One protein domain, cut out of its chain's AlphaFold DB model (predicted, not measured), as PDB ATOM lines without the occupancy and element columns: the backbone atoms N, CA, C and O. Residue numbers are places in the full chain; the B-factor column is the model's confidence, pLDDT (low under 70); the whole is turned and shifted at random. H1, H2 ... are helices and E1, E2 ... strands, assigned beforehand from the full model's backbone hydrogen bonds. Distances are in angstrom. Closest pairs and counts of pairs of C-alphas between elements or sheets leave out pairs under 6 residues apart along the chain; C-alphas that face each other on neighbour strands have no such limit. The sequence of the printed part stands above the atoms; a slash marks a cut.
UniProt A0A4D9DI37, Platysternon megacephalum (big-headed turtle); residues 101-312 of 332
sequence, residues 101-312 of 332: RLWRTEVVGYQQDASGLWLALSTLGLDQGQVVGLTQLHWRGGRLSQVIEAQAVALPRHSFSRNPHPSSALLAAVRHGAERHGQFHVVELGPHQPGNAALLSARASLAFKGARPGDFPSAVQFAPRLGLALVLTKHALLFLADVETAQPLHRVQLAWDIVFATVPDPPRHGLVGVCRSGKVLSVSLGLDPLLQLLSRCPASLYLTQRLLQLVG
ATOM      1  N   ARG A 101     -42.809  47.287   6.944       94.62
ATOM      2  CA  ARG A 101     -41.404  46.845   6.995       94.62
ATOM      3  C   ARG A 101     -40.917  46.161   5.712       94.62
ATOM      4  O   ARG A 101     -39.719  46.137   5.471       94.62
ATOM      5  N   LEU A 102     -41.818  45.609   4.897       93.88
ATOM      6  CA  LEU A 102     -41.454  44.953   3.646       93.88
ATOM      7  C   LEU A 102     -41.540  45.913   2.443       93.88
ATOM      8  O   LEU A 102     -41.217  45.496   1.347       93.88
ATOM      9  N   TRP A 103     -41.986  47.169   2.543       92.06
ATOM     10  CA  TRP A 103     -42.244  47.988   1.338       92.06
ATOM     11  C   TRP A 103     -41.018  48.251   0.453       92.06
ATOM     12  O   TRP A 103     -41.177  48.386  -0.755       92.06
ATOM     13  N   ARG A 104     -39.809  48.280   1.027       91.75
ATOM     14  CA  ARG A 104     -38.547  48.534   0.305       91.75
ATOM     15  C   ARG A 104     -37.772  47.262  -0.056       91.75
ATOM     16  O   ARG A 104     -36.577  47.326  -0.318       91.75
ATOM     17  N   THR A 105     -38.433  46.109  -0.032       94.56
ATOM     18  CA  THR A 105     -37.825  44.813  -0.351       94.56
ATOM     19  C   THR A 105     -38.445  44.208  -1.610       94.56
ATOM     20  O   THR A 105     -39.568  44.538  -2.004       94.56
ATOM     21  N   GLU A 106     -37.740  43.287  -2.252       92.62
ATOM     22  CA  GLU A 106     -38.253  42.501  -3.371       92.62
ATOM     23  C   GLU A 106     -38.920  41.229  -2.857       92.62
ATOM     24  O   GLU A 106     -38.416  40.578  -1.945       92.62
ATOM     25  N   VAL A 107     -40.071  40.867  -3.425       91.25
ATOM     26  CA  VAL A 107     -40.745  39.609  -3.080       91.25
ATOM     27  C   VAL A 107     -40.026  38.459  -3.767       91.25
ATOM     28  O   VAL A 107     -39.909  38.453  -4.988       91.25
ATOM     29  N   VAL A 108     -39.595  37.474  -2.980       90.75
ATOM     30  CA  VAL A 108     -38.849  36.305  -3.479       90.75
ATOM     31  C   VAL A 108     -39.556  34.982  -3.211       90.75
ATOM     32  O   VAL A 108     -39.191  33.956  -3.784       90.75
ATOM     33  N   GLY A 109     -40.575  34.983  -2.350       89.12
ATOM     34  CA  GLY A 109     -41.297  33.770  -2.004       89.12
ATOM     35  C   GLY A 109     -42.661  34.046  -1.396       89.12
ATOM     36  O   GLY A 109     -42.857  35.008  -0.655       89.12
ATOM     37  N   TYR A 110     -43.599  33.161  -1.703       92.31
ATOM     38  CA  TYR A 110     -44.901  33.088  -1.066       92.31
ATOM     39  C   TYR A 110     -45.233  31.620  -0.820       92.31
ATOM     40  O   TYR A 110     -45.135  30.807  -1.737       92.31
ATOM     41  N   GLN A 111     -45.607  31.276   0.408       91.44
ATOM     42  CA  GLN A 111     -45.945  29.908   0.794       91.44
ATOM     43  C   GLN A 111     -47.198  29.886   1.658       91.44
ATOM     44  O   GLN A 111     -47.501  30.854   2.355       91.44
ATOM     45  N   GLN A 112     -47.904  28.763   1.622       93.19
ATOM     46  CA  GLN A 112     -48.992  28.464   2.540       93.19
ATOM     47  C   GLN A 112     -48.776  27.083   3.148       93.19
ATOM     48  O   GLN A 112     -48.207  26.207   2.493       93.19
ATOM     49  N   ASP A 113     -49.236  26.892   4.377       94.38
ATOM     50  CA  ASP A 113     -49.256  25.569   4.988       94.38
ATOM     51  C   ASP A 113     -50.341  24.672   4.363       94.38
ATOM     52  O   ASP A 113     -51.183  25.112   3.576       94.38
ATOM     53  N   ALA A 114     -50.341  23.390   4.736       91.44
ATOM     54  CA  ALA A 114     -51.292  22.414   4.204       91.44
ATOM     55  C   ALA A 114     -52.759  22.726   4.560       91.44
ATOM     56  O   ALA A 114     -53.656  22.339   3.815       91.44
ATOM     57  N   SER A 115     -53.012  23.416   5.681       90.31
ATOM     58  CA  SER A 115     -54.363  23.855   6.057       90.31
ATOM     59  C   SER A 115     -54.820  25.101   5.289       90.31
ATOM     60  O   SER A 115     -56.006  25.425   5.269       90.31
ATOM     61  N   GLY A 116     -53.883  25.809   4.650       90.94
ATOM     62  CA  GLY A 116     -54.118  27.103   4.031       90.94
ATOM     63  C   GLY A 116     -54.418  28.204   5.048       90.94
ATOM     64  O   GLY A 116     -54.961  29.233   4.664       90.94
ATOM     65  N   LEU A 117     -54.128  28.020   6.331       93.25
ATOM     66  CA  LEU A 117     -54.406  29.023   7.354       93.25
ATOM     67  C   LEU A 117     -53.173  29.872   7.673       93.25
ATOM     68  O   LEU A 117     -53.323  31.055   7.979       93.25
ATOM     69  N   TRP A 118     -51.970  29.315   7.535       95.69
ATOM     70  CA  TRP A 118     -50.717  30.057   7.652       95.69
ATOM     71  C   TRP A 118     -50.167  30.409   6.288       95.69
ATOM     72  O   TRP A 118     -50.023  29.548   5.422       95.69
ATOM     73  N   LEU A 119     -49.809  31.677   6.122       96.31
ATOM     74  CA  LEU A 119     -49.196  32.211   4.917       96.31
ATOM     75  C   LEU A 119     -47.873  32.880   5.269       96.31
ATOM     76  O   LEU A 119     -47.794  33.601   6.262       96.31
ATOM     77  N   ALA A 120     -46.862  32.701   4.430       97.06
ATOM     78  CA  ALA A 120     -45.581  33.378   4.548       97.06
ATOM     79  C   ALA A 120     -45.269  34.144   3.259       97.06
ATOM     80  O   ALA A 120     -45.295  33.566   2.174       97.06
ATOM     81  N   LEU A 121     -44.959  35.435   3.383       96.75
ATOM     82  CA  LEU A 121     -44.438  36.273   2.300       96.75
ATOM     83  C   LEU A 121     -42.985  36.633   2.611       96.75
ATOM     84  O   LEU A 121     -42.735  37.446   3.501       96.75
ATOM     85  N   SER A 122     -42.049  36.044   1.874       96.62
ATOM     86  CA  SER A 122     -40.610  36.260   2.032       96.62
ATOM     87  C   SER A 122     -40.102  37.302   1.051       96.62
ATOM     88  O   SER A 122     -40.466  37.321  -0.132       96.62
ATOM     89  N   THR A 123     -39.242  38.177   1.552       96.25
ATOM     90  CA  THR A 123     -38.706  39.305   0.805       96.25
ATOM     91  C   THR A 123     -37.233  39.521   1.109       96.25
ATOM     92  O   THR A 123     -36.802  39.282   2.237       96.25
ATOM     93  N   LEU A 124     -36.478  39.994   0.122       95.38
ATOM     94  CA  LEU A 124     -35.072  40.359   0.276       95.38
ATOM     95  C   LEU A 124     -34.893  41.856   0.040       95.38
ATOM     96  O   LEU A 124     -35.476  42.427  -0.877       95.38
ATOM     97  N   GLY A 125     -34.090  42.493   0.877       94.12
ATOM     98  CA  GLY A 125     -33.655  43.874   0.720       94.12
ATOM     99  C   GLY A 125     -32.145  43.989   0.839       94.12
ATOM    100  O   GLY A 125     -31.447  43.010   1.118       94.12
ATOM    101  N   LEU A 126     -31.658  45.208   0.651       93.12
ATOM    102  CA  LEU A 126     -30.279  45.573   0.928       93.12
ATOM    103  C   LEU A 126     -30.248  46.539   2.107       93.12
ATOM    104  O   LEU A 126     -30.970  47.535   2.106       93.12
ATOM    105  N   ASP A 127     -29.389  46.250   3.074       89.25
ATOM    106  CA  ASP A 127     -29.057  47.147   4.174       89.25
ATOM    107  C   ASP A 127     -27.537  47.267   4.262       89.25
ATOM    108  O   ASP A 127     -26.840  46.260   4.380       89.25
ATOM    109  N   GLN A 128     -27.012  48.482   4.098       88.50
ATOM    110  CA  GLN A 128     -25.565  48.757   4.056       88.50
ATOM    111  C   GLN A 128     -24.776  47.804   3.124       88.50
ATOM    112  O   GLN A 128     -23.671  47.358   3.430       88.50
ATOM    113  N   GLY A 129     -25.368  47.448   1.977       85.56
ATOM    114  CA  GLY A 129     -24.775  46.529   0.995       85.56
ATOM    115  C   GLY A 129     -24.860  45.039   1.356       85.56
ATOM    116  O   GLY A 129     -24.388  44.203   0.586       85.56
ATOM    117  N   GLN A 130     -25.474  44.684   2.485       89.19
ATOM    118  CA  GLN A 130     -25.733  43.306   2.902       89.19
ATOM    119  C   GLN A 130     -27.168  42.889   2.580       89.19
ATOM    120  O   GLN A 130     -28.101  43.685   2.666       89.19
ATOM    121  N   VAL A 131     -27.358  41.617   2.223       93.00
ATOM    122  CA  VAL A 131     -28.692  41.069   1.949       93.00
ATOM    123  C   VAL A 131     -29.422  40.798   3.260       93.00
ATOM    124  O   VAL A 131     -28.998  39.954   4.052       93.00
ATOM    125  N   VAL A 132     -30.562  41.461   3.451       94.44
ATOM    126  CA  VAL A 132     -31.458  41.259   4.596       94.44
ATOM    127  C   VAL A 132     -32.728  40.560   4.129       94.44
ATOM    128  O   VAL A 132     -33.342  40.964   3.143       94.44
ATOM    129  N   GLY A 133     -33.126  39.505   4.839       96.38
ATOM    130  CA  GLY A 133     -34.357  38.766   4.572       96.38
ATOM    131  C   GLY A 133     -35.434  39.048   5.601       96.38
ATOM    132  O   GLY A 133     -35.210  38.848   6.793       96.38
ATOM    133  N   LEU A 134     -36.614  39.453   5.140       97.88
ATOM    134  CA  LEU A 134     -37.796  39.624   5.981       97.88
ATOM    135  C   LEU A 134     -38.916  38.726   5.480       97.88
ATOM    136  O   LEU A 134     -39.245  38.742   4.292       97.88
ATOM    137  N   THR A 135     -39.551  38.007   6.400       98.38
ATOM    138  CA  THR A 135     -40.730  37.193   6.112       98.38
ATOM    139  C   THR A 135     -41.914  37.671   6.947       98.38
ATOM    140  O   THR A 135     -41.833  37.746   8.168       98.38
ATOM    141  N   GLN A 136     -43.029  37.995   6.292       98.12
ATOM    142  CA  GLN A 136     -44.302  38.255   6.960       98.12
ATOM    143  C   GLN A 136     -45.079  36.945   7.079       98.12
ATOM    144  O   GLN A 136     -45.541  36.410   6.072       98.12
ATOM    145  N   LEU A 137     -45.236  36.455   8.307       97.38
ATOM    146  CA  LEU A 137     -46.114  35.344   8.646       97.38
ATOM    147  C   LEU A 137     -47.513  35.893   8.949       97.38
ATOM    148  O   LEU A 137     -47.664  36.846   9.715       97.38
ATOM    149  N   HIS A 138     -48.541  35.325   8.332       96.12
ATOM    150  CA  HIS A 138     -49.926  35.754   8.479       96.12
ATOM    151  C   HIS A 138     -50.836  34.559   8.754       96.12
ATOM    152  O   HIS A 138     -50.776  33.551   8.053       96.12
ATOM    153  N   TRP A 139     -51.698  34.700   9.757       94.94
ATOM    154  CA  TRP A 139     -52.731  33.735  10.109       94.94
ATOM    155  C   TRP A 139     -54.085  34.190   9.564       94.94
ATOM    156  O   TRP A 139     -54.572  35.260   9.927       94.94
ATOM    157  N   ARG A 140     -54.731  33.357   8.742       92.19
ATOM    158  CA  ARG A 140     -56.045  33.664   8.152       92.19
ATOM    159  C   ARG A 140     -57.189  33.646   9.166       92.19
ATOM    160  O   ARG A 140     -58.188  34.323   8.953       92.19
ATOM    161  N   GLY A 141     -57.072  32.884  10.252       87.31
ATOM    162  CA  GLY A 141     -58.136  32.752  11.254       87.31
ATOM    163  C   GLY A 141     -58.194  33.897  12.272       87.31
ATOM    164  O   GLY A 141     -58.809  33.739  13.322       87.31
ATOM    165  N   GLY A 142     -57.505  35.017  12.039       85.62
ATOM    166  CA  GLY A 142     -57.461  36.129  12.983       85.62
ATOM    167  C   GLY A 142     -56.670  37.324  12.460       85.62
ATOM    168  O   GLY A 142     -56.452  37.481  11.265       85.62
ATOM    169  N   ARG A 143     -56.239  38.196  13.376       85.50
ATOM    170  CA  ARG A 143     -55.478  39.416  13.044       85.50
ATOM    171  C   ARG A 143     -53.961  39.240  13.133       85.50
ATOM    172  O   ARG A 143     -53.231  40.206  12.932       85.50
ATOM    173  N   LEU A 144     -53.483  38.038  13.454       91.12
ATOM    174  CA  LEU A 144     -52.060  37.796  13.658       91.12
ATOM    175  C   LEU A 144     -51.312  37.931  12.326       91.12
ATOM    176  O   LEU A 144     -51.484  37.144  11.394       91.12
ATOM    177  N   SER A 145     -50.464  38.952  12.251       94.12
ATOM    178  CA  SER A 145     -49.482  39.102  11.193       94.12
ATOM    179  C   SER A 145     -48.198  39.654  11.783       94.12
ATOM    180  O   SER A 145     -48.198  40.741  12.355       94.12
ATOM    181  N   GLN A 146     -47.115  38.899  11.654       95.62
ATOM    182  CA  GLN A 146     -45.828  39.226  12.246       95.62
ATOM    183  C   GLN A 146     -44.752  39.225  11.171       95.62
ATOM    184  O   GLN A 146     -44.731  38.363  10.298       95.62
ATOM    185  N   VAL A 147     -43.842  40.190  11.253       97.88
ATOM    186  CA  VAL A 147     -42.628  40.207  10.438       97.88
ATOM    187  C   VAL A 147     -41.485  39.629  11.257       97.88
ATOM    188  O   VAL A 147     -41.206  40.114  12.354       97.88
ATOM    189  N   ILE A 148     -40.830  38.614  10.707       97.56
ATOM    190  CA  ILE A 148     -39.643  37.969  11.265       97.56
ATOM    191  C   ILE A 148     -38.452  38.156  10.327       97.56
ATOM    192  O   ILE A 148     -38.619  38.353   9.118       97.56
ATOM    193  N   GLU A 149     -37.252  38.068  10.882       96.88
ATOM    194  CA  GLU A 149     -36.014  38.056  10.106       96.88
ATOM    195  C   GLU A 149     -35.736  36.629   9.635       96.88
ATOM    196  O   GLU A 149     -35.468  35.730  10.429       96.88
ATOM    197  N   ALA A 150     -35.888  36.415   8.333       97.94
ATOM    198  CA  ALA A 150     -35.656  35.141   7.667       97.94
ATOM    199  C   ALA A 150     -35.527  35.384   6.162       97.94
ATOM    200  O   ALA A 150     -36.453  35.927   5.548       97.94
ATOM    201  N   GLN A 151     -34.408  34.961   5.564       97.56
ATOM    202  CA  GLN A 151     -34.250  34.978   4.104       97.56
ATOM    203  C   GLN A 151     -35.061  33.867   3.434       97.56
ATOM    204  O   GLN A 151     -35.586  34.069   2.342       97.56
ATOM    205  N   ALA A 152     -35.179  32.710   4.086       97.88
ATOM    206  CA  ALA A 152     -35.887  31.565   3.540       97.88
ATOM    207  C   ALA A 152     -36.692  30.853   4.626       97.88
ATOM    208  O   ALA A 152     -36.226  30.691   5.757       97.88
ATOM    209  N   VAL A 153     -37.898  30.413   4.269       98.62
ATOM    210  CA  VAL A 153     -38.788  29.676   5.168       98.62
ATOM    211  C   VAL A 153     -39.442  28.487   4.474       98.62
ATOM    212  O   VAL A 153     -39.460  28.426   3.247       98.62
ATOM    213  N   ALA A 154     -40.010  27.572   5.256       98.06
ATOM    214  CA  ALA A 154     -40.975  26.575   4.810       98.06
ATOM    215  C   ALA A 154     -42.103  26.424   5.839       98.06
ATOM    216  O   ALA A 154     -41.867  26.599   7.037       98.06
ATOM    217  N   LEU A 155     -43.307  26.068   5.373       97.81
ATOM    218  CA  LEU A 155     -44.485  25.821   6.219       97.81
ATOM    219  C   LEU A 155     -44.971  24.357   6.160       97.81
ATOM    220  O   LEU A 155     -46.089  24.095   5.702       97.81
ATOM    221  N   PRO A 156     -44.145  23.363   6.540       96.94
ATOM    222  CA  PRO A 156     -44.554  21.969   6.460       96.94
ATOM    223  C   PRO A 156     -45.589  21.595   7.524       96.94
ATOM    224  O   PRO A 156     -45.661  22.183   8.601       96.94
ATOM    225  N   ARG A 157     -46.332  20.523   7.241       95.00
ATOM    226  CA  ARG A 157     -47.050  19.752   8.259       95.00
ATOM    227  C   ARG A 157     -46.123  18.655   8.782       95.00
ATOM    228  O   ARG A 157     -45.602  17.880   7.979       95.00
ATOM    229  N   HIS A 158     -45.935  18.578  10.096       94.50
ATOM    230  CA  HIS A 158     -45.004  17.651  10.742       94.50
ATOM    231  C   HIS A 158     -45.603  17.016  12.002       94.50
ATOM    232  O   HIS A 158     -46.283  17.684  12.779       94.50
ATOM    233  N   SER A 159     -45.339  15.726  12.213       93.00
ATOM    234  CA  SER A 159     -45.725  15.006  13.434       93.00
ATOM    235  C   SER A 159     -44.558  14.991  14.412       93.00
ATOM    236  O   SER A 159     -43.728  14.086  14.342       93.00
ATOM    237  N   PHE A 160     -44.482  15.982  15.301       93.31
ATOM    238  CA  PHE A 160     -43.446  16.055  16.336       93.31
ATOM    239  C   PHE A 160     -43.508  14.859  17.285       93.31
ATOM    240  O   PHE A 160     -44.587  14.359  17.592       93.31
ATOM    241  N   SER A 161     -42.357  14.409  17.787       91.25
ATOM    242  CA  SER A 161     -42.280  13.184  18.599       91.25
ATOM    243  C   SER A 161     -43.061  13.243  19.915       91.25
ATOM    244  O   SER A 161     -43.502  12.214  20.421       91.25
ATOM    245  N   ARG A 162     -43.243  14.451  20.461       88.50
ATOM    246  CA  ARG A 162     -43.995  14.708  21.698       88.50
ATOM    247  C   ARG A 162     -45.503  14.855  21.479       88.50
ATOM    248  O   ARG A 162     -46.230  14.989  22.457       88.50
ATOM    249  N   ASN A 163     -45.959  14.840  20.225       92.06
ATOM    250  CA  ASN A 163     -47.336  15.143  19.855       92.06
ATOM    251  C   ASN A 163     -48.006  13.933  19.179       92.06
ATOM    252  O   ASN A 163     -47.449  13.375  18.232       92.06
ATOM    253  N   PRO A 164     -49.221  13.536  19.600       90.69
ATOM    254  CA  PRO A 164     -49.992  12.494  18.925       90.69
ATOM    255  C   PRO A 164     -50.534  12.943  17.561       90.69
ATOM    256  O   PRO A 164     -50.747  12.105  16.682       90.69
ATOM    257  N   HIS A 165     -50.755  14.247  17.357       92.38
ATOM    258  CA  HIS A 165     -51.316  14.790  16.122       92.38
ATOM    259  C   HIS A 165     -50.325  15.710  15.390       92.38
ATOM    260  O   HIS A 165     -49.579  16.460  16.023       92.38
ATOM    261  N   PRO A 166     -50.309  15.690  14.042       92.75
ATOM    262  CA  PRO A 166     -49.443  16.557  13.248       92.75
ATOM    263  C   PRO A 166     -49.847  18.029  13.336       92.75
ATOM    264  O   PRO A 166     -51.033  18.357  13.238       92.75
ATOM    265  N   SER A 167     -48.844  18.902  13.348       92.81
ATOM    266  CA  SER A 167     -48.995  20.357  13.409       92.81
ATOM    267  C   SER A 167     -48.371  21.037  12.195       92.81
ATOM    268  O   SER A 167     -47.498  20.475  11.529       92.81
ATOM    269  N   SER A 168     -48.809  22.259  11.903       95.06
ATOM    270  CA  SER A 168     -48.076  23.136  10.988       95.06
ATOM    271  C   SER A 168     -46.833  23.655  11.706       95.06
ATOM    272  O   SER A 168     -46.886  23.987  12.886       95.06
ATOM    273  N   ALA A 169     -45.706  23.713  11.010       96.88
ATOM    274  CA  ALA A 169     -44.456  24.234  11.542       96.88
ATOM    275  C   ALA A 169     -43.922  25.347  10.645       96.88
ATOM    276  O   ALA A 169     -44.139  25.339   9.437       96.88
ATOM    277  N   LEU A 170     -43.192  26.285  11.234       98.31
ATOM    278  CA  LEU A 170     -42.330  27.227  10.544       98.31
ATOM    279  C   LEU A 170     -40.898  26.718  10.640       98.31
ATOM    280  O   LEU A 170     -40.339  26.629  11.733       98.31
ATOM    281  N   LEU A 171     -40.299  26.437   9.489       98.69
ATOM    282  CA  LEU A 171     -38.857  26.279   9.351       98.69
ATOM    283  C   LEU A 171     -38.315  27.600   8.814       98.69
ATOM    284  O   LEU A 171     -38.749  28.019   7.747       98.69
ATOM    285  N   ALA A 172     -37.404  28.265   9.518       98.69
ATOM    286  CA  ALA A 172     -36.871  29.560   9.099       98.69
ATOM    287  C   ALA A 172     -35.347  29.580   9.187       98.69
ATOM    288  O   ALA A 172     -34.774  29.207  10.206       98.69
ATOM    289  N   ALA A 173     -34.694  30.025   8.116       98.56
ATOM    290  CA  ALA A 173     -33.250  30.172   8.056       98.56
ATOM    291  C   ALA A 173     -32.876  31.638   7.833       98.56
ATOM    292  O   ALA A 173     -33.431  32.311   6.954       98.56
ATOM    293  N   VAL A 174     -31.910  32.111   8.619       97.81
ATOM    294  CA  VAL A 174     -31.400  33.477   8.540       97.81
ATOM    295  C   VAL A 174     -29.878  33.526   8.640       97.81
ATOM    296  O   VAL A 174     -29.264  32.686   9.290       97.81
ATOM    297  N   ARG A 175     -29.244  34.499   7.988       95.75
ATOM    298  CA  ARG A 175     -27.836  34.868   8.215       95.75
ATOM    299  C   ARG A 175     -27.698  36.380   8.108       95.75
ATOM    300  O   ARG A 175     -28.131  36.936   7.100       95.75
ATOM    301  N   HIS A 176     -27.087  37.046   9.084       88.56
ATOM    302  CA  HIS A 176     -26.892  38.492   9.003       88.56
ATOM    303  C   HIS A 176     -25.540  38.813   8.354       88.56
ATOM    304  O   HIS A 176     -24.480  38.446   8.853       88.56
ATOM    305  N   GLY A 177     -25.578  39.486   7.202       79.19
ATOM    306  CA  GLY A 177     -24.396  40.004   6.507       79.19
ATOM    307  C   GLY A 177     -23.221  39.024   6.385       79.19
ATOM    308  O   GLY A 177     -23.364  37.893   5.915       79.19
ATOM    309  N   ALA A 178     -22.036  39.472   6.808       71.69
ATOM    310  CA  ALA A 178     -20.792  38.705   6.736       71.69
ATOM    311  C   ALA A 178     -20.579  37.740   7.920       71.69
ATOM    312  O   ALA A 178     -19.488  37.175   8.055       71.69
ATOM    313  N   GLU A 179     -21.583  37.529   8.778       84.06
ATOM    314  CA  GLU A 179     -21.456  36.648   9.938       84.06
ATOM    315  C   GLU A 179     -20.991  35.253   9.532       84.06
ATOM    316  O   GLU A 179     -21.409  34.689   8.521       84.06
ATOM    317  N   ARG A 180     -20.118  34.654  10.343       85.75
ATOM    318  CA  ARG A 180     -19.621  33.290  10.096       85.75
ATOM    319  C   ARG A 180     -20.678  32.213  10.351       85.75
ATOM    320  O   ARG A 180     -20.468  31.057   9.980       85.75
ATOM    321  N   HIS A 181     -21.793  32.590  10.968       92.31
ATOM    322  CA  HIS A 181     -22.874  31.703  11.357       92.31
ATOM    323  C   HIS A 181     -24.209  32.280  10.891       92.31
ATOM    324  O   HIS A 181     -24.394  33.489  10.891       92.31
ATOM    325  N   GLY A 182     -25.119  31.406  10.476       96.31
ATOM    326  CA  GLY A 182     -26.541  31.709  10.366       96.31
ATOM    327  C   GLY A 182     -27.312  31.025  11.491       96.31
ATOM    328  O   GLY A 182     -26.733  30.285  12.285       96.31
ATOM    329  N   GLN A 183     -28.620  31.224  11.534       97.81
ATOM    330  CA  GLN A 183     -29.529  30.547  12.451       97.81
ATOM    331  C   GLN A 183     -30.576  29.763  11.668       97.81
ATOM    332  O   GLN A 183     -31.031  30.182  10.603       97.81
ATOM    333  N   PHE A 184     -30.961  28.621  12.221       98.56
ATOM    334  CA  PHE A 184     -32.101  27.833  11.786       98.56
ATOM    335  C   PHE A 184     -33.077  27.693  12.948       98.56
ATOM    336  O   PHE A 184     -32.677  27.325  14.051       98.56
ATOM    337  N   HIS A 185     -34.344  27.996  12.695       98.50
ATOM    338  CA  HIS A 185     -35.426  27.960  13.664       98.50
ATOM    339  C   HIS A 185     -36.496  26.977  13.211       98.50
ATOM    340  O   HIS A 185     -36.891  26.970  12.043       98.50
ATOM    341  N   VAL A 186     -37.002  26.202  14.164       98.38
ATOM    342  CA  VAL A 186     -38.208  25.392  14.022       98.38
ATOM    343  C   VAL A 186     -39.207  25.875  15.057       98.38
ATOM    344  O   VAL A 186     -38.888  25.946  16.243       98.38
ATOM    345  N   VAL A 187     -40.409  26.229  14.618       97.25
ATOM    346  CA  VAL A 187     -41.486  26.686  15.500       97.25
ATOM    347  C   VAL A 187     -42.765  25.959  15.124       97.25
ATOM    348  O   VAL A 187     -43.207  26.040  13.982       97.25
ATOM    349  N   GLU A 188     -43.373  25.254  16.068       95.81
ATOM    350  CA  GLU A 188     -44.721  24.726  15.909       95.81
ATOM    351  C   GLU A 188     -45.716  25.890  15.900       95.81
ATOM    352  O   GLU A 188     -45.732  26.735  16.797       95.81
ATOM    353  N   LEU A 189     -46.533  25.957  14.857       93.69
ATOM    354  CA  LEU A 189     -47.508  27.017  14.667       93.69
ATOM    355  C   LEU A 189     -48.864  26.592  15.227       93.69
ATOM    356  O   LEU A 189     -49.310  25.463  15.033       93.69
ATOM    357  N   GLY A 190     -49.531  27.529  15.900       85.50
ATOM    358  CA  GLY A 190     -50.885  27.326  16.408       85.50
ATOM    359  C   GLY A 190     -51.957  27.287  15.302       85.50
ATOM    360  O   GLY A 190     -51.645  27.459  14.130       85.50
ATOM    361  N   PRO A 191     -53.241  27.123  15.649       85.50
ATOM    362  CA  PRO A 191     -53.744  26.886  16.994       85.50
ATOM    363  C   PRO A 191     -53.259  25.541  17.543       85.50
ATOM    364  O   PRO A 191     -53.017  24.597  16.794       85.50
ATOM    365  N   HIS A 192     -53.095  25.482  18.863       85.69
ATOM    366  CA  HIS A 192     -52.774  24.242  19.562       85.69
ATOM    367  C   HIS A 192     -53.867  23.195  19.300       85.69
ATOM    368  O   HIS A 192     -55.056  23.521  19.327       85.69
ATOM    369  N   GLN A 193     -53.465  21.956  19.014       86.44
ATOM    370  CA  GLN A 193     -54.407  20.851  18.851       86.44
ATOM    371  C   GLN A 193     -54.610  20.126  20.185       86.44
ATOM    372  O   GLN A 193     -53.618  19.731  20.803       86.44
ATOM    373  N   PRO A 194     -55.862  19.891  20.623       88.94
ATOM    374  CA  PRO A 194     -56.136  19.103  21.819       88.94
ATOM    375  C   PRO A 194     -55.401  17.756  21.789       88.94
ATOM    376  O   PRO A 194     -55.427  17.052  20.784       88.94
ATOM    377  N   GLY A 195     -54.723  17.417  22.887       88.81
ATOM    378  CA  GLY A 195     -53.893  16.213  22.997       88.81
ATOM    379  C   GLY A 195     -52.422  16.404  22.612       88.81
ATOM    380  O   GLY A 195     -51.588  15.625  23.069       88.81
ATOM    381  N   ASN A 196     -52.065  17.447  21.854       91.50
ATOM    382  CA  ASN A 196     -50.660  17.811  21.647       91.50
ATOM    383  C   ASN A 196     -50.053  18.456  22.899       91.50
ATOM    384  O   ASN A 196     -50.756  19.050  23.720       91.50
ATOM    385  N   ALA A 197     -48.728  18.378  23.029       88.38
ATOM    386  CA  ALA A 197     -47.983  19.145  24.021       88.38
ATOM    387  C   ALA A 197     -48.038  20.656  23.711       88.38
ATOM    388  O   ALA A 197     -48.594  21.086  22.698       88.38
ATOM    389  N   ALA A 198     -47.468  21.480  24.595       84.38
ATOM    390  CA  ALA A 198     -47.294  22.907  24.323       84.38
ATOM    391  C   ALA A 198     -46.463  23.128  23.045       84.38
ATOM    392  O   ALA A 198     -45.558  22.341  22.763       84.38
ATOM    393  N   LEU A 199     -46.763  24.212  22.314       86.00
ATOM    394  CA  LEU A 199     -46.118  24.528  21.036       86.00
ATOM    395  C   LEU A 199     -44.592  24.509  21.168       86.00
ATOM    396  O   LEU A 199     -44.011  25.224  21.988       86.00
ATOM    397  N   LEU A 200     -43.955  23.683  20.344       90.19
ATOM    398  CA  LEU A 200     -42.515  23.474  20.375       90.19
ATOM    399  C   LEU A 200     -41.759  24.594  19.651       90.19
ATOM    400  O   LEU A 200     -42.190  25.113  18.622       90.19
ATOM    401  N   SER A 201     -40.574  24.929  20.162       95.38
ATOM    402  CA  SER A 201     -39.623  25.801  19.477       95.38
ATOM    403  C   SER A 201     -38.196  25.309  19.690       95.38
ATOM    404  O   SER A 201     -37.789  25.024  20.815       95.38
ATOM    405  N   ALA A 202     -37.437  25.221  18.601       96.56
ATOM    406  CA  ALA A 202     -36.032  24.844  18.594       96.56
ATOM    407  C   ALA A 202     -35.232  25.793  17.693       96.56
ATOM    408  O   ALA A 202     -35.760  26.368  16.737       96.56
ATOM    409  N   ARG A 203     -33.943  25.961  17.994       97.62
ATOM    410  CA  ARG A 203     -33.020  26.751  17.173       97.62
ATOM    411  C   ARG A 203     -31.607  26.187  17.210       97.62
ATOM    412  O   ARG A 203     -31.183  25.673  18.244       97.62
ATOM    413  N   ALA A 204     -30.867  26.355  16.121       97.31
ATOM    414  CA  ALA A 204     -29.451  26.017  16.060       97.31
ATOM    415  C   ALA A 204     -28.675  26.930  15.104       97.31
ATOM    416  O   ALA A 204     -29.232  27.537  14.191       97.31
ATOM    417  N   SER A 205     -27.357  26.973  15.296       97.19
ATOM    418  CA  SER A 205     -26.435  27.735  14.457       97.19
ATOM    419  C   SER A 205     -26.024  26.941  13.213       97.19
ATOM    420  O   SER A 205     -25.551  25.811  13.318       97.19
ATOM    421  N   LEU A 206     -26.119  27.557  12.035       97.38
ATOM    422  CA  LEU A 206     -25.613  27.035  10.765       97.38
ATOM    423  C   LEU A 206     -24.201  27.576  10.508       97.38
ATOM    424  O   LEU A 206     -24.008  28.783  10.393       97.38
ATOM    425  N   ALA A 207     -23.198  26.708  10.390       95.75
ATOM    426  CA  ALA A 207     -21.815  27.142  10.178       95.75
ATOM    427  C   ALA A 207     -21.519  27.460   8.697       95.75
ATOM    428  O   ALA A 207     -21.384  26.557   7.870       95.75
ATOM    429  N   PHE A 208     -21.305  28.738   8.370       94.50
ATOM    430  CA  PHE A 208     -20.934  29.218   7.027       94.50
ATOM    431  C   PHE A 208     -19.406  29.249   6.813       94.50
ATOM    432  O   PHE A 208     -18.874  30.063   6.057       94.50
ATOM    433  N   LYS A 209     -18.655  28.353   7.470       89.88
ATOM    434  CA  LYS A 209     -17.189  28.278   7.334       89.88
ATOM    435  C   LYS A 209     -16.794  27.974   5.882       89.88
ATOM    436  O   LYS A 209     -17.173  26.937   5.335       89.88
ATOM    437  N   GLY A 210     -16.014  28.865   5.273       87.94
ATOM    438  CA  GLY A 210     -15.600  28.755   3.869       87.94
ATOM    439  C   GLY A 210     -16.710  29.059   2.856       87.94
ATOM    440  O   GLY A 210     -16.517  28.812   1.670       87.94
ATOM    441  N   ALA A 211     -17.864  29.572   3.301       90.81
ATOM    442  CA  ALA A 211     -18.893  30.060   2.393       90.81
ATOM    443  C   ALA A 211     -18.405  31.311   1.652       90.81
ATOM    444  O   ALA A 211     -17.587  32.082   2.164       90.81
ATOM    445  N   ARG A 212     -18.935  31.526   0.446       90.44
ATOM    446  CA  ARG A 212     -18.592  32.698  -0.363       90.44
ATOM    447  C   ARG A 212     -19.084  33.993   0.311       90.44
ATOM    448  O   ARG A 212     -20.086  33.968   1.038       90.44
ATOM    449  N   PRO A 213     -18.409  35.134   0.087       89.56
ATOM    450  CA  PRO A 213     -18.910  36.431   0.534       89.56
ATOM    451  C   PRO A 213     -20.331  36.691   0.016       89.56
ATOM    452  O   PRO A 213     -20.644  36.391  -1.137       89.56
ATOM    453  N   GLY A 214     -21.202  37.219   0.878       90.19
ATOM    454  CA  GLY A 214     -22.600  37.490   0.529       90.19
ATOM    455  C   GLY A 214     -23.449  36.238   0.273       90.19
ATOM    456  O   GLY A 214     -24.458  36.321  -0.427       90.19
ATOM    457  N   ASP A 215     -23.036  35.072   0.777       94.88
ATOM    458  CA  ASP A 215     -23.858  33.864   0.757       94.88
ATOM    459  C   ASP A 215     -24.920  33.890   1.866       94.88
ATOM    460  O   ASP A 215     -24.644  34.315   2.983       94.88
ATOM    461  N   PHE A 216     -26.131  33.432   1.581       96.12
ATOM    462  CA  PHE A 216     -27.254  33.465   2.523       96.12
ATOM    463  C   PHE A 216     -28.243  32.336   2.208       96.12
ATOM    464  O   PHE A 216     -28.227  31.831   1.081       96.12
ATOM    465  N   PRO A 217     -29.107  31.922   3.157       97.62
ATOM    466  CA  PRO A 217     -30.156  30.938   2.891       97.62
ATOM    467  C   PRO A 217     -31.111  31.429   1.793       97.62
ATOM    468  O   PRO A 217     -31.789  32.432   1.973       97.62
ATOM    469  N   SER A 218     -31.167  30.743   0.654       96.31
ATOM    470  CA  SER A 218     -32.045  31.095  -0.470       96.31
ATOM    471  C   SER A 218     -33.321  30.256  -0.503       96.31
ATOM    472  O   SER A 218     -34.340  30.715  -1.012       96.31
ATOM    473  N   ALA A 219     -33.289  29.043   0.055       97.31
ATOM    474  CA  ALA A 219     -34.452  28.174   0.153       97.31
ATOM    475  C   ALA A 219     -34.387  27.283   1.399       97.31
ATOM    476  O   ALA A 219     -33.319  26.831   1.811       97.31
ATOM    477  N   VAL A 220     -35.555  26.987   1.965       98.38
ATOM    478  CA  VAL A 220     -35.744  25.917   2.945       98.38
ATOM    479  C   VAL A 220     -36.748  24.946   2.340       98.38
ATOM    480  O   VAL A 220     -37.824  25.356   1.916       98.38
ATOM    481  N   GLN A 221     -36.382  23.671   2.268       96.50
ATOM    482  CA  GLN A 221     -37.252  22.583   1.824       96.50
ATOM    483  C   GLN A 221     -37.402  21.553   2.944       96.50
ATOM    484  O   GLN A 221     -36.570  21.478   3.848       96.50
ATOM    485  N   PHE A 222     -38.463  20.753   2.889       97.44
ATOM    486  CA  PHE A 222     -38.762  19.744   3.902       97.44
ATOM    487  C   PHE A 222     -38.861  18.353   3.278       97.44
ATOM    488  O   PHE A 222     -39.580  18.161   2.296       97.44
ATOM    489  N   ALA A 223     -38.166  17.380   3.867       96.69
ATOM    490  CA  ALA A 223     -38.263  15.965   3.528       96.69
ATOM    491  C   ALA A 223     -39.201  15.263   4.532       96.69
ATOM    492  O   ALA A 223     -38.745  14.799   5.582       96.69
ATOM    493  N   PRO A 224     -40.513  15.150   4.236       93.44
ATOM    494  CA  PRO A 224     -41.530  14.796   5.226       93.44
ATOM    495  C   PRO A 224     -41.395  13.388   5.789       93.44
ATOM    496  O   PRO A 224     -41.660  13.173   6.966       93.44
ATOM    497  N   ARG A 225     -40.952  12.427   4.971       92.25
ATOM    498  CA  ARG A 225     -40.748  11.052   5.447       92.25
ATOM    499  C   ARG A 225     -39.615  10.965   6.468       92.25
ATOM    500  O   ARG A 225     -39.677  10.131   7.360       92.25
ATOM    501  N   LEU A 226     -38.611  11.831   6.346       93.19
ATOM    502  CA  LEU A 226     -37.434  11.826   7.211       93.19
ATOM    503  C   LEU A 226     -37.606  12.741   8.429       93.19
ATOM    504  O   LEU A 226     -37.044  12.466   9.483       93.19
ATOM    505  N   GLY A 227     -38.381  13.821   8.299       94.81
ATOM    506  CA  GLY A 227     -38.382  14.904   9.283       94.81
ATOM    507  C   GLY A 227     -37.116  15.764   9.198       94.81
ATOM    508  O   GLY A 227     -36.633  16.239  10.220       94.81
ATOM    509  N   LEU A 228     -36.563  15.936   7.989       96.88
ATOM    510  CA  LEU A 228     -35.371  16.752   7.737       96.88
ATOM    511  C   LEU A 228     -35.706  18.053   7.017       96.88
ATOM    512  O   LEU A 228     -36.498  18.071   6.073       96.88
ATOM    513  N   ALA A 229     -35.020  19.118   7.413       98.25
ATOM    514  CA  ALA A 229     -34.941  20.360   6.668       98.25
ATOM    515  C   ALA A 229     -33.711  20.354   5.752       98.25
ATOM    516  O   ALA A 229     -32.612  19.974   6.161       98.25
ATOM    517  N   LEU A 230     -33.906  20.806   4.517       98.56
ATOM    518  CA  LEU A 230     -32.868  21.049   3.524       98.56
ATOM    519  C   LEU A 230     -32.747  22.565   3.357       98.56
ATOM    520  O   LEU A 230     -33.572  23.185   2.685       98.56
ATOM    521  N   VAL A 231     -31.747  23.168   3.997       98.62
ATOM    522  CA  VAL A 231     -31.485  24.611   3.902       98.62
ATOM    523  C   VAL A 231     -30.445  24.836   2.815       98.62
ATOM    524  O   VAL A 231     -29.266  24.532   2.998       98.62
ATOM    525  N   LEU A 232     -30.888  25.352   1.673       98.31
ATOM    526  CA  LEU A 232     -30.032  25.685   0.545       98.31
ATOM    527  C   LEU A 232     -29.668  27.167   0.582       98.31
ATOM    528  O   LEU A 232     -30.504  28.029   0.850       98.31
ATOM    529  N   THR A 233     -28.410  27.459   0.293       97.62
ATOM    530  CA  THR A 233     -27.889  28.824   0.194       97.62
ATOM    531  C   THR A 233     -27.802  29.301  -1.253       97.62
ATOM    532  O   THR A 233     -27.809  28.499  -2.192       97.62
ATOM    533  N   LYS A 234     -27.664  30.618  -1.439       95.75
ATOM    534  CA  LYS A 234     -27.451  31.252  -2.745       95.75
ATOM    535  C   LYS A 234     -26.335  30.563  -3.526       95.75
ATOM    536  O   LYS A 234     -26.544  30.250  -4.691       95.75
ATOM    537  N   HIS A 235     -25.187  30.307  -2.903       96.56
ATOM    538  CA  HIS A 235     -24.037  29.677  -3.549       96.56
ATOM    539  C   HIS A 235     -24.008  28.157  -3.372       96.56
ATOM    540  O   HIS A 235     -22.933  27.586  -3.248       96.56
ATOM    541  N   ALA A 236     -25.169  27.500  -3.345       96.94
ATOM    542  CA  ALA A 236     -25.309  26.045  -3.413       96.94
ATOM    543  C   ALA A 236     -24.622  25.242  -2.290       96.94
ATOM    544  O   ALA A 236     -24.354  24.049  -2.447       96.94
ATOM    545  N   LEU A 237     -24.366  25.860  -1.138       97.19
ATOM    546  CA  LEU A 237     -24.111  25.142   0.108       97.19
ATOM    547  C   LEU A 237     -25.450  24.623   0.649       97.19
ATOM    548  O   LEU A 237     -26.393  25.404   0.793       97.19
ATOM    549  N   LEU A 238     -25.530  23.326   0.934       98.12
ATOM    550  CA  LEU A 238     -26.701  22.666   1.507       98.12
ATOM    551  C   LEU A 238     -26.412  22.255   2.949       98.12
ATOM    552  O   LEU A 238     -25.410  21.588   3.215       98.12
ATOM    553  N   PHE A 239     -27.324  22.597   3.854       98.25
ATOM    554  CA  PHE A 239     -27.374  22.054   5.207       98.25
ATOM    555  C   PHE A 239     -28.539  21.071   5.326       98.25
ATOM    556  O   PHE A 239     -29.659  21.381   4.917       98.25
ATOM    557  N   LEU A 240     -28.277  19.908   5.921       97.88
ATOM    558  CA  LEU A 240     -29.315  19.007   6.418       97.88
ATOM    559  C   LEU A 240     -29.487  19.269   7.908       97.88
ATOM    560  O   LEU A 240     -28.491  19.236   8.630       97.88
ATOM    561  N   ALA A 241     -30.710  19.514   8.366       97.50
ATOM    562  CA  ALA A 241     -31.004  19.745   9.777       97.50
ATOM    563  C   ALA A 241     -32.197  18.913  10.255       97.50
ATOM    564  O   ALA A 241     -33.167  18.714   9.521       97.50
ATOM    565  N   ASP A 242     -32.113  18.431  11.489       96.81
ATOM    566  CA  ASP A 242     -33.191  17.721  12.174       96.81
ATOM    567  C   ASP A 242     -34.297  18.702  12.579       96.81
ATOM    568  O   ASP A 242     -34.031  19.704  13.242       96.81
ATOM    569  N   VAL A 243     -35.545  18.435  12.187       96.38
ATOM    570  CA  VAL A 243     -36.680  19.309  12.519       96.38
ATOM    571  C   VAL A 243     -37.088  19.196  13.990       96.38
ATOM    572  O   VAL A 243     -37.608  20.158  14.541       96.38
ATOM    573  N   GLU A 244     -36.819  18.079  14.670       93.44
ATOM    574  CA  GLU A 244     -37.156  17.945  16.098       93.44
ATOM    575  C   GLU A 244     -36.270  18.835  16.982       93.44
ATOM    576  O   GLU A 244     -36.725  19.374  17.989       93.44
ATOM    577  N   THR A 245     -34.996  18.986  16.611       93.81
ATOM    578  CA  THR A 245     -33.968  19.631  17.449       93.81
ATOM    579  C   THR A 245     -33.382  20.905  16.839       93.81
ATOM    580  O   THR A 245     -32.595  21.591  17.491       93.81
ATOM    581  N   ALA A 246     -33.738  21.220  15.591       97.00
ATOM    582  CA  ALA A 246     -33.104  22.215  14.722       97.00
ATOM    583  C   ALA A 246     -31.612  21.961  14.420       97.00
ATOM    584  O   ALA A 246     -30.993  22.752  13.708       97.00
ATOM    585  N   GLN A 247     -30.997  20.889  14.931       94.94
ATOM    586  CA  GLN A 247     -29.550  20.707  14.825       94.94
ATOM    587  C   GLN A 247     -29.109  20.397  13.387       94.94
ATOM    588  O   GLN A 247     -29.685  19.514  12.745       94.94
ATOM    589  N   PRO A 248     -28.066  21.075  12.865       95.31
ATOM    590  CA  PRO A 248     -27.474  20.714  11.586       95.31
ATOM    591  C   PRO A 248     -26.705  19.395  11.712       95.31
ATOM    592  O   PRO A 248     -25.843  19.233  12.572       95.31
ATOM    593  N   LEU A 249     -26.993  18.469  10.807       95.12
ATOM    594  CA  LEU A 249     -26.418  17.127  10.754       95.12
ATOM    595  C   LEU A 249     -25.293  17.039   9.726       95.12
ATOM    596  O   LEU A 249     -24.269  16.397   9.947       95.12
ATOM    597  N   HIS A 250     -25.492  17.675   8.573       95.38
ATOM    598  CA  HIS A 250     -24.562  17.602   7.458       95.38
ATOM    599  C   HIS A 250     -24.499  18.922   6.705       95.38
ATOM    600  O   HIS A 250     -25.482  19.660   6.636       95.38
ATOM    601  N   ARG A 251     -23.340  19.191   6.104       95.44
ATOM    602  CA  ARG A 251     -23.104  20.361   5.266       95.44
ATOM    603  C   ARG A 251     -22.270  19.963   4.058       95.44
ATOM    604  O   ARG A 251     -21.176  19.430   4.233       95.44
ATOM    605  N   VAL A 252     -22.750  20.281   2.860       95.81
ATOM    606  CA  VAL A 252     -22.079  19.925   1.603       95.81
ATOM    607  C   VAL A 252     -22.222  21.028   0.556       95.81
ATOM    608  O   VAL A 252     -23.260  21.679   0.459       95.81
ATOM    609  N   GLN A 253     -21.163  21.253  -0.221       96.50
ATOM    610  CA  GLN A 253     -21.172  22.149  -1.377       96.50
ATOM    611  C   GLN A 253     -21.693  21.371  -2.593       96.50
ATOM    612  O   GLN A 253     -21.011  20.465  -3.063       96.50
ATOM    613  N   LEU A 254     -22.888  21.699  -3.091       95.75
ATOM    614  CA  LEU A 254     -23.518  20.959  -4.195       95.75
ATOM    615  C   LEU A 254     -22.918  21.314  -5.558       95.75
ATOM    616  O   LEU A 254     -22.739  20.454  -6.412       95.75
ATOM    617  N   ALA A 255     -22.638  22.600  -5.768       94.44
ATOM    618  CA  ALA A 255     -22.091  23.128  -7.011       94.44
ATOM    619  C   ALA A 255     -21.331  24.427  -6.749       94.44
ATOM    620  O   ALA A 255     -21.606  25.132  -5.786       94.44
ATOM    621  N   TRP A 256     -20.402  24.791  -7.626       93.81
ATOM    622  CA  TRP A 256     -19.752  26.104  -7.593       93.81
ATOM    623  C   TRP A 256     -20.529  27.112  -8.441       93.81
ATOM    624  O   TRP A 256     -20.018  27.645  -9.420       93.81
ATOM    625  N   ASP A 257     -21.795  27.317  -8.080       95.50
ATOM    626  CA  ASP A 257     -22.763  28.094  -8.855       95.50
ATOM    627  C   ASP A 257     -23.825  28.722  -7.939       95.50
ATOM    628  O   ASP A 257     -23.892  28.416  -6.747       95.50
ATOM    629  N   ILE A 258     -24.660  29.599  -8.497       96.25
ATOM    630  CA  ILE A 258     -25.829  30.157  -7.824       96.25
ATOM    631  C   ILE A 258     -27.054  29.313  -8.153       96.25
ATOM    632  O   ILE A 258     -27.471  29.279  -9.309       96.25
ATOM    633  N   VAL A 259     -27.677  28.700  -7.145       96.56
ATOM    634  CA  VAL A 259     -28.984  28.040  -7.298       96.56
ATOM    635  C   VAL A 259     -30.071  29.037  -6.921       96.56
ATOM    636  O   VAL A 259     -30.187  29.435  -5.762       96.56
ATOM    637  N   PHE A 260     -30.852  29.465  -7.911       93.69
ATOM    638  CA  PHE A 260     -31.815  30.558  -7.741       93.69
ATOM    639  C   PHE A 260     -33.276  30.093  -7.723       93.69
ATOM    640  O   PHE A 260     -34.143  30.840  -7.283       93.69
ATOM    641  N   ALA A 261     -33.566  28.879  -8.193       92.62
ATOM    642  CA  ALA A 261     -34.902  28.293  -8.172       92.62
ATOM    643  C   ALA A 261     -34.816  26.852  -7.679       92.62
ATOM    644  O   ALA A 261     -33.933  26.113  -8.113       92.62
ATOM    645  N   THR A 262     -35.729  26.452  -6.790       95.50
ATOM    646  CA  THR A 262     -35.817  25.074  -6.288       95.50
ATOM    647  C   THR A 262     -37.256  24.611  -6.142       95.50
ATOM    648  O   THR A 262     -38.166  25.421  -5.970       95.50
ATOM    649  N   VAL A 263     -37.445  23.295  -6.170       93.94
ATOM    650  CA  VAL A 263     -38.701  22.615  -5.846       93.94
ATOM    651  C   VAL A 263     -38.376  21.357  -5.033       93.94
ATOM    652  O   VAL A 263     -37.370  20.703  -5.322       93.94
ATOM    653  N   PRO A 264     -39.165  21.004  -4.003       93.88
ATOM    654  CA  PRO A 264     -38.931  19.775  -3.251       93.88
ATOM    655  C   PRO A 264     -39.191  18.550  -4.130       93.88
ATOM    656  O   PRO A 264     -40.143  18.550  -4.908       93.88
ATOM    657  N   ASP A 265     -38.405  17.489  -3.937       95.00
ATOM    658  CA  ASP A 265     -38.568  16.174  -4.569       95.00
ATOM    659  C   ASP A 265     -38.817  15.089  -3.499       95.00
ATOM    660  O   ASP A 265     -37.894  14.375  -3.088       95.00
ATOM    661  N   PRO A 266     -40.061  14.977  -2.981       91.75
ATOM    662  CA  PRO A 266     -40.382  14.062  -1.887       91.75
ATOM    663  C   PRO A 266     -40.059  12.582  -2.157       91.75
ATOM    664  O   PRO A 266     -39.577  11.935  -1.219       91.75
ATOM    665  N   PRO A 267     -40.277  12.030  -3.376       91.00
ATOM    666  CA  PRO A 267     -39.872  10.666  -3.717       91.00
ATOM    667  C   PRO A 267     -38.390  10.368  -3.470       91.00
ATOM    668  O   PRO A 267     -38.077   9.290  -2.975       91.00
ATOM    669  N   ARG A 268     -37.495  11.323  -3.762       93.12
ATOM    670  CA  ARG A 268     -36.041  11.195  -3.547       93.12
ATOM    671  C   ARG A 268     -35.554  11.812  -2.227       93.12
ATOM    672  O   ARG A 268     -34.349  11.900  -1.990       93.12
ATOM    673  N   HIS A 269     -36.487  12.262  -1.383       95.75
ATOM    674  CA  HIS A 269     -36.241  12.972  -0.120       95.75
ATOM    675  C   HIS A 269     -35.364  14.221  -0.259       95.75
ATOM    676  O   HIS A 269     -34.685  14.614   0.687       95.75
ATOM    677  N   GLY A 270     -35.371  14.841  -1.435       96.12
ATOM    678  CA  GLY A 270     -34.440  15.901  -1.773       96.12
ATOM    679  C   GLY A 270     -35.114  17.068  -2.473       96.12
ATOM    680  O   GLY A 270     -36.216  17.479  -2.105       96.12
ATOM    681  N   LEU A 271     -34.427  17.634  -3.459       97.31
ATOM    682  CA  LEU A 271     -34.901  18.786  -4.216       97.31
ATOM    683  C   LEU A 271     -34.339  18.780  -5.634       97.31
ATOM    684  O   LEU A 271     -33.284  18.204  -5.899       97.31
ATOM    685  N   VAL A 272     -35.022  19.488  -6.525       97.44
ATOM    686  CA  VAL A 272     -34.491  19.865  -7.834       97.44
ATOM    687  C   VAL A 272     -34.214  21.360  -7.822       97.44
ATOM    688  O   VAL A 272     -35.019  22.138  -7.305       97.44
ATOM    689  N   GLY A 273     -33.068  21.767  -8.364       97.00
ATOM    690  CA  GLY A 273     -32.634  23.159  -8.404       97.00
ATOM    691  C   GLY A 273     -32.100  23.575  -9.770       97.00
ATOM    692  O   GLY A 273     -31.497  22.770 -10.475       97.00
ATOM    693  N   VAL A 274     -32.292  24.843 -10.136       97.44
ATOM    694  CA  VAL A 274     -31.714  25.430 -11.354       97.44
ATOM    695  C   VAL A 274     -30.603  26.398 -10.986       97.44
ATOM    696  O   VAL A 274     -30.789  27.314 -10.177       97.44
ATOM    697  N   CYS A 275     -29.447  26.190 -11.605       97.69
ATOM    698  CA  CYS A 275     -28.280  27.033 -11.438       97.69
ATOM    699  C   CYS A 275     -28.249  28.176 -12.452       97.69
ATOM    700  O   CYS A 275     -28.766  28.050 -13.564       97.69
ATOM    701  N   ARG A 276     -27.561  29.272 -12.115       96.44
ATOM    702  CA  ARG A 276     -27.350  30.409 -13.023       96.44
ATOM    703  C   ARG A 276     -26.582  30.013 -14.283       96.44
ATOM    704  O   ARG A 276     -26.852  30.583 -15.334       96.44
ATOM    705  N   SER A 277     -25.694  29.019 -14.212       96.94
ATOM    706  CA  SER A 277     -25.056  28.471 -15.417       96.94
ATOM    707  C   SER A 277     -26.006  27.727 -16.349       96.94
ATOM    708  O   SER A 277     -25.587  27.405 -17.451       96.94
ATOM    709  N   GLY A 278     -27.236  27.405 -15.939       96.81
ATOM    710  CA  GLY A 278     -28.162  26.565 -16.702       96.81
ATOM    711  C   GLY A 278     -28.144  25.083 -16.344       96.81
ATOM    712  O   GLY A 278     -28.927  24.327 -16.913       96.81
ATOM    713  N   LYS A 279     -27.316  24.655 -15.385       97.50
ATOM    714  CA  LYS A 279     -27.380  23.290 -14.843       97.50
ATOM    715  C   LYS A 279     -28.678  23.078 -14.073       97.50
ATOM    716  O   LYS A 279     -28.999  23.860 -13.175       97.50
ATOM    717  N   VAL A 280     -29.379  21.990 -14.371       97.44
ATOM    718  CA  VAL A 280     -30.504  21.503 -13.569       97.44
ATOM    719  C   VAL A 280     -29.998  20.368 -12.688       97.44
ATOM    720  O   VAL A 280     -29.587  19.325 -13.190       97.44
ATOM    721  N   LEU A 281     -29.986  20.590 -11.378       97.69
ATOM    722  CA  LEU A 281     -29.483  19.643 -10.390       97.69
ATOM    723  C   LEU A 281     -30.641  18.863  -9.773       97.69
ATOM    724  O   LEU A 281     -31.582  19.470  -9.264       97.69
ATOM    725  N   SER A 282     -30.537  17.540  -9.753       97.44
ATOM    726  CA  SER A 282     -31.291  16.670  -8.854       97.44
ATOM    727  C   SER A 282     -30.431  16.383  -7.632       97.44
ATOM    728  O   SER A 282     -29.322  15.864  -7.748       97.44
ATOM    729  N   VAL A 283     -30.956  16.695  -6.455       98.06
ATOM    730  CA  VAL A 283     -30.333  16.403  -5.168       98.06
ATOM    731  C   VAL A 283     -31.195  15.370  -4.465       98.06
ATOM    732  O   VAL A 283     -32.391  15.594  -4.290       98.06
ATOM    733  N   SER A 284     -30.606  14.257  -4.044       97.38
ATOM    734  CA  SER A 284     -31.307  13.177  -3.344       97.38
ATOM    735  C   SER A 284     -30.575  12.763  -2.075       97.38
ATOM    736  O   SER A 284     -29.364  12.970  -1.943       97.38
ATOM    737  N   LEU A 285     -31.324  12.196  -1.126       96.81
ATOM    738  CA  LEU A 285     -30.769  11.702   0.131       96.81
ATOM    739  C   LEU A 285     -30.719  10.174   0.139       96.81
ATOM    740  O   LEU A 285     -31.732   9.509  -0.074       96.81
ATOM    741  N   GLY A 286     -29.539   9.621   0.417       94.56
ATOM    742  CA  GLY A 286     -29.351   8.194   0.661       94.56
ATOM    743  C   GLY A 286     -29.675   7.847   2.113       94.56
ATOM    744  O   GLY A 286     -29.118   8.455   3.026       94.56
ATOM    745  N   LEU A 287     -30.547   6.860   2.336       92.69
ATOM    746  CA  LEU A 287     -30.960   6.471   3.689       92.69
ATOM    747  C   LEU A 287     -29.825   5.794   4.473       92.69
ATOM    748  O   LEU A 287     -29.616   6.133   5.636       92.69
ATOM    749  N   ASP A 288     -29.054   4.903   3.841       92.12
ATOM    750  CA  ASP A 288     -27.975   4.177   4.529       92.12
ATOM    751  C   ASP A 288     -26.820   5.091   4.962       92.12
ATOM    752  O   ASP A 288     -26.450   5.058   6.141       92.12
ATOM    753  N   PRO A 289     -26.269   5.978   4.104       93.69
ATOM    754  CA  PRO A 289     -25.232   6.899   4.560       93.69
ATOM    755  C   PRO A 289     -25.766   7.915   5.584       93.69
ATOM    756  O   PRO A 289     -25.020   8.370   6.452       93.69
ATOM    757  N   LEU A 290     -27.065   8.243   5.541       93.62
ATOM    758  CA  LEU A 290     -27.699   9.085   6.554       93.62
ATOM    759  C   LEU A 290     -27.791   8.371   7.914       93.62
ATOM    760  O   LEU A 290     -27.485   8.989   8.932       93.62
ATOM    761  N   LEU A 291     -28.121   7.073   7.958       92.00
ATOM    762  CA  LEU A 291     -28.055   6.272   9.192       92.00
ATOM    763  C   LEU A 291     -26.634   6.230   9.761       92.00
ATOM    764  O   LEU A 291     -26.436   6.416  10.962       92.00
ATOM    765  N   GLN A 292     -25.634   6.035   8.898       91.00
ATOM    766  CA  GLN A 292     -24.230   6.050   9.312       91.00
ATOM    767  C   GLN A 292     -23.824   7.405   9.896       91.00
ATOM    768  O   GLN A 292     -23.124   7.449  10.907       91.00
ATOM    769  N   LEU A 293     -24.282   8.512   9.306       91.06
ATOM    770  CA  LEU A 293     -24.062   9.846   9.859       91.06
ATOM    771  C   LEU A 293     -24.681   9.975  11.259       91.06
ATOM    772  O   LEU A 293     -24.012  10.426  12.186       91.06
ATOM    773  N   LEU A 294     -25.927   9.530  11.427       90.69
ATOM    774  CA  LEU A 294     -26.672   9.664  12.681       90.69
ATOM    775  C   LEU A 294     -26.132   8.819  13.826       90.69
ATOM    776  O   LEU A 294     -26.265   9.219  14.980       90.69
ATOM    777  N   SER A 295     -25.444   7.714  13.532       86.31
ATOM    778  CA  SER A 295     -24.716   6.949  14.556       86.31
ATOM    779  C   SER A 295     -23.689   7.796  15.326       86.31
ATOM    780  O   SER A 295     -23.305   7.452  16.439       86.31
ATOM    781  N   ARG A 296     -23.274   8.935  14.753       83.00
ATOM    782  CA  ARG A 296     -22.331   9.897  15.339       83.00
ATOM    783  C   ARG A 296     -23.022  11.126  15.941       83.00
ATOM    784  O   ARG A 296     -22.344  11.995  16.480       83.00
ATOM    785  N   CYS A 297     -24.348  11.210  15.843       78.19
ATOM    786  CA  CYS A 297     -25.160  12.351  16.262       78.19
ATOM    787  C   CYS A 297     -26.237  11.892  17.266       78.19
ATOM    788  O   CYS A 297     -27.413  11.796  16.910       78.19
ATOM    789  N   PRO A 298     -25.871  11.624  18.534       72.50
ATOM    790  CA  PRO A 298     -26.783  11.016  19.508       72.50
ATOM    791  C   PRO A 298     -27.996  11.889  19.861       72.50
ATOM    792  O   PRO A 298     -28.975  11.383  20.393       72.50
ATOM    793  N   ALA A 299     -27.965  13.188  19.555       80.50
ATOM    794  CA  ALA A 299     -29.060  14.113  19.837       80.50
ATOM    795  C   ALA A 299     -30.311  13.902  18.954       80.50
ATOM    796  O   ALA A 299     -31.400  14.322  19.340       80.50
ATOM    797  N   SER A 300     -30.195  13.215  17.812       85.56
ATOM    798  CA  SER A 300     -31.284  13.044  16.835       85.56
ATOM    799  C   SER A 300     -31.961  11.670  16.915       85.56
ATOM    800  O   SER A 300     -32.207  11.018  15.901       85.56
ATOM    801  N   LEU A 301     -32.288  11.209  18.129       87.00
ATOM    802  CA  LEU A 301     -32.859   9.874  18.377       87.00
ATOM    803  C   LEU A 301     -34.144   9.595  17.583       87.00
ATOM    804  O   LEU A 301     -34.267   8.546  16.953       87.00
ATOM    805  N   TYR A 302     -35.095  10.532  17.580       88.69
ATOM    806  CA  TYR A 302     -36.378  10.346  16.890       88.69
ATOM    807  C   TYR A 302     -36.224  10.281  15.374       88.69
ATOM    808  O   TYR A 302     -36.899   9.497  14.706       88.69
ATOM    809  N   LEU A 303     -35.308  11.079  14.831       90.94
ATOM    810  CA  LEU A 303     -34.954  11.027  13.425       90.94
ATOM    811  C   LEU A 303     -34.340   9.663  13.070       90.94
ATOM    812  O   LEU A 303     -34.774   9.031  12.108       90.94
ATOM    813  N   THR A 304     -33.403   9.170  13.885       90.56
ATOM    814  CA  THR A 304     -32.815   7.830  13.732       90.56
ATOM    815  C   THR A 304     -33.887   6.743  13.772       90.56
ATOM    816  O   THR A 304     -33.904   5.869  12.907       90.56
ATOM    817  N   GLN A 305     -34.830   6.816  14.716       89.75
ATOM    818  CA  GLN A 305     -35.935   5.861  14.817       89.75
ATOM    819  C   GLN A 305     -36.820   5.869  13.563       89.75
ATOM    820  O   GLN A 305     -37.118   4.803  13.021       89.75
ATOM    821  N   ARG A 306     -37.216   7.052  13.066       88.81
ATOM    822  CA  ARG A 306     -37.986   7.172  11.813       88.81
ATOM    823  C   ARG A 306     -37.224   6.589  10.630       88.81
ATOM    824  O   ARG A 306     -37.802   5.867   9.822       88.81
ATOM    825  N   LEU A 307     -35.930   6.874  10.537       90.06
ATOM    826  CA  LEU A 307     -35.095   6.406   9.439       90.06
ATOM    827  C   LEU A 307     -34.946   4.877   9.445       90.06
ATOM    828  O   LEU A 307     -35.117   4.249   8.403       90.06
ATOM    829  N   LEU A 308     -34.732   4.268  10.616       90.75
ATOM    830  CA  LEU A 308     -34.699   2.809  10.774       90.75
ATOM    831  C   LEU A 308     -36.025   2.154  10.359       90.75
ATOM    832  O   LEU A 308     -36.016   1.129   9.679       90.75
ATOM    833  N   GLN A 309     -37.167   2.759  10.707       88.81
ATOM    834  CA  GLN A 309     -38.482   2.266  10.280       88.81
ATOM    835  C   GLN A 309     -38.667   2.326   8.760       88.81
ATOM    836  O   GLN A 309     -39.326   1.456   8.195       88.81
ATOM    837  N   LEU A 310     -38.112   3.337   8.089       86.88
ATOM    838  CA  LEU A 310     -38.176   3.444   6.631       86.88
ATOM    839  C   LEU A 310     -37.299   2.402   5.942       86.88
ATOM    840  O   LEU A 310     -37.765   1.757   5.006       86.88
ATOM    841  N   VAL A 311     -36.069   2.206   6.424       86.56
ATOM    842  CA  VAL A 311     -35.151   1.198   5.874       86.56
ATOM    843  C   VAL A 311     -35.694  -0.214   6.104       86.56
ATOM    844  O   VAL A 311     -35.741  -1.004   5.168       86.56
ATOM    845  N   GLY A 312     -36.212  -0.514   7.300       79.06
ATOM    846  CA  GLY A 312     -36.808  -1.819   7.613       79.06
ATOM    847  C   GLY A 312     -38.112  -2.129   6.864       79.06
ATOM    848  O   GLY A 312     -38.522  -3.285   6.805       79.06
TER     849      GLY A 312
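What this domain is: This is residues 101 to 312 of the 332 residues of a protein of Platysternon megacephalum (big-headed turtle) (UniProt A0A4D9DI37). Four small antiparallel sheets stand face to face in turn like the blades of an open fan, part of a propeller: the first strands of the blades, E1, E5, E9 and E13, lie along the inner side, and the last strands, E4, E8, E12 and E15, spread apart. A hairpin of two short helices, H1 and H2, packs loosely at one end of the third blade. The printed part has 212 residues, with 15 named strands followed by two named helices, and the class is mostly strand. The sheets run E1 E2 E3 E4, E5 E6 E7 E8, E9 E10 E11 E12 and E13 E14 E15. The whole is compact, with a radius of gyration of the C-alphas of 16.7 A, and spans 47 by 43 by 28 A.

How they stand to each other: The first sheet holds E1, residues 106 to 112, E2, 118 to 127, E3, 130 to 139, and E4, 145 to 149; it is strongly twisted. It is a meander, each strand the antiparallel neighbour of the one before, with N 111 and O 120 at 2.9 A, N 123 and O 134 at 2.8 A, and N 137 and O 146 at 2.8 A. The second meander is E5, residues 152 to 154, E6, 167 to 174, E7, 181 to 189, and E8, 201 to 207, with N 154 and O 171 at 2.8 A, N 172 and O 185 at 2.9 A, and N 184 and O 204 at 2.8 A. These two sheets are face to face, their strands at 7 degrees; the closest C-alphas of E2 and E5 are those of Ser 122 and Ala 152, 6.8 A apart. The third meander, strongly twisted, is E9, residues 217 to 223, E10, 228 to 233, E11, 237 to 242, and E12, 248 to 253, with N 221 and O 230 at 2.9 A, N 231 and O 239 at 2.9 A, and N 240 and O 250 at 2.9 A. It is face to face with the second sheet, their strands at 33 degrees; the closest C-alphas of E5 and E9 are those of Ala 152 and Ala 219, 5.0 A apart. The fourth meander is E13, residues 259 to 265, E14, 270 to 275, and E15, 279 to 285, with N 263 and O 272 at 2.9 A and N 273 and O 281 at 2.9 A. It is face to face with the third sheet, their strands at 11 degrees; the closest C-alphas of E9 and E13 are those of Gln 221 and Pro 264, 6.0 A apart. Together the sheets form a stack of sheets, face to face in turn. Among the pairs that are apart are E4 and E8, and E12 and E15. H1, residues 287 to 294, only grazes the third sheet with residues 290 to 294. H2, residues 301 to 312, touches H1 in a helical hairpin, at a shallow tilt of 24 degrees, opposite ways; their closest C-alphas are those of Leu 294 and Thr 304, 6.5 A apart. In H1 and H2 every O i to N i+4 pair is within hydrogen-bond range.

Where its parts are: E1 begins at C-alpha 106, (-38.253, 42.501, -3.371). From first to last C-alpha E2 measures 27.8 A, E3 29.5 A, E6 22.5 A, E7 25.3 A and E8 20.1 A. E9 begins at C-alpha 217, (-30.156, 30.938, 2.891). H1 measures 10.5 A and H2 16.4 A, ending at C-alpha 312, (-36.808, -1.819, 7.613).

The domain as a whole: The two C-alphas farthest apart are those of Gln 128 and Gly 312, at 51.9 A. The printed part has no cut. The links E5 to E6 and E7 to E8 are long; in the first, residues 157 to 158 pair antiparallel with residues 167 to 168 of E6. The mean pLDDT of the printed part is 93.4, and no printed residue is under 70.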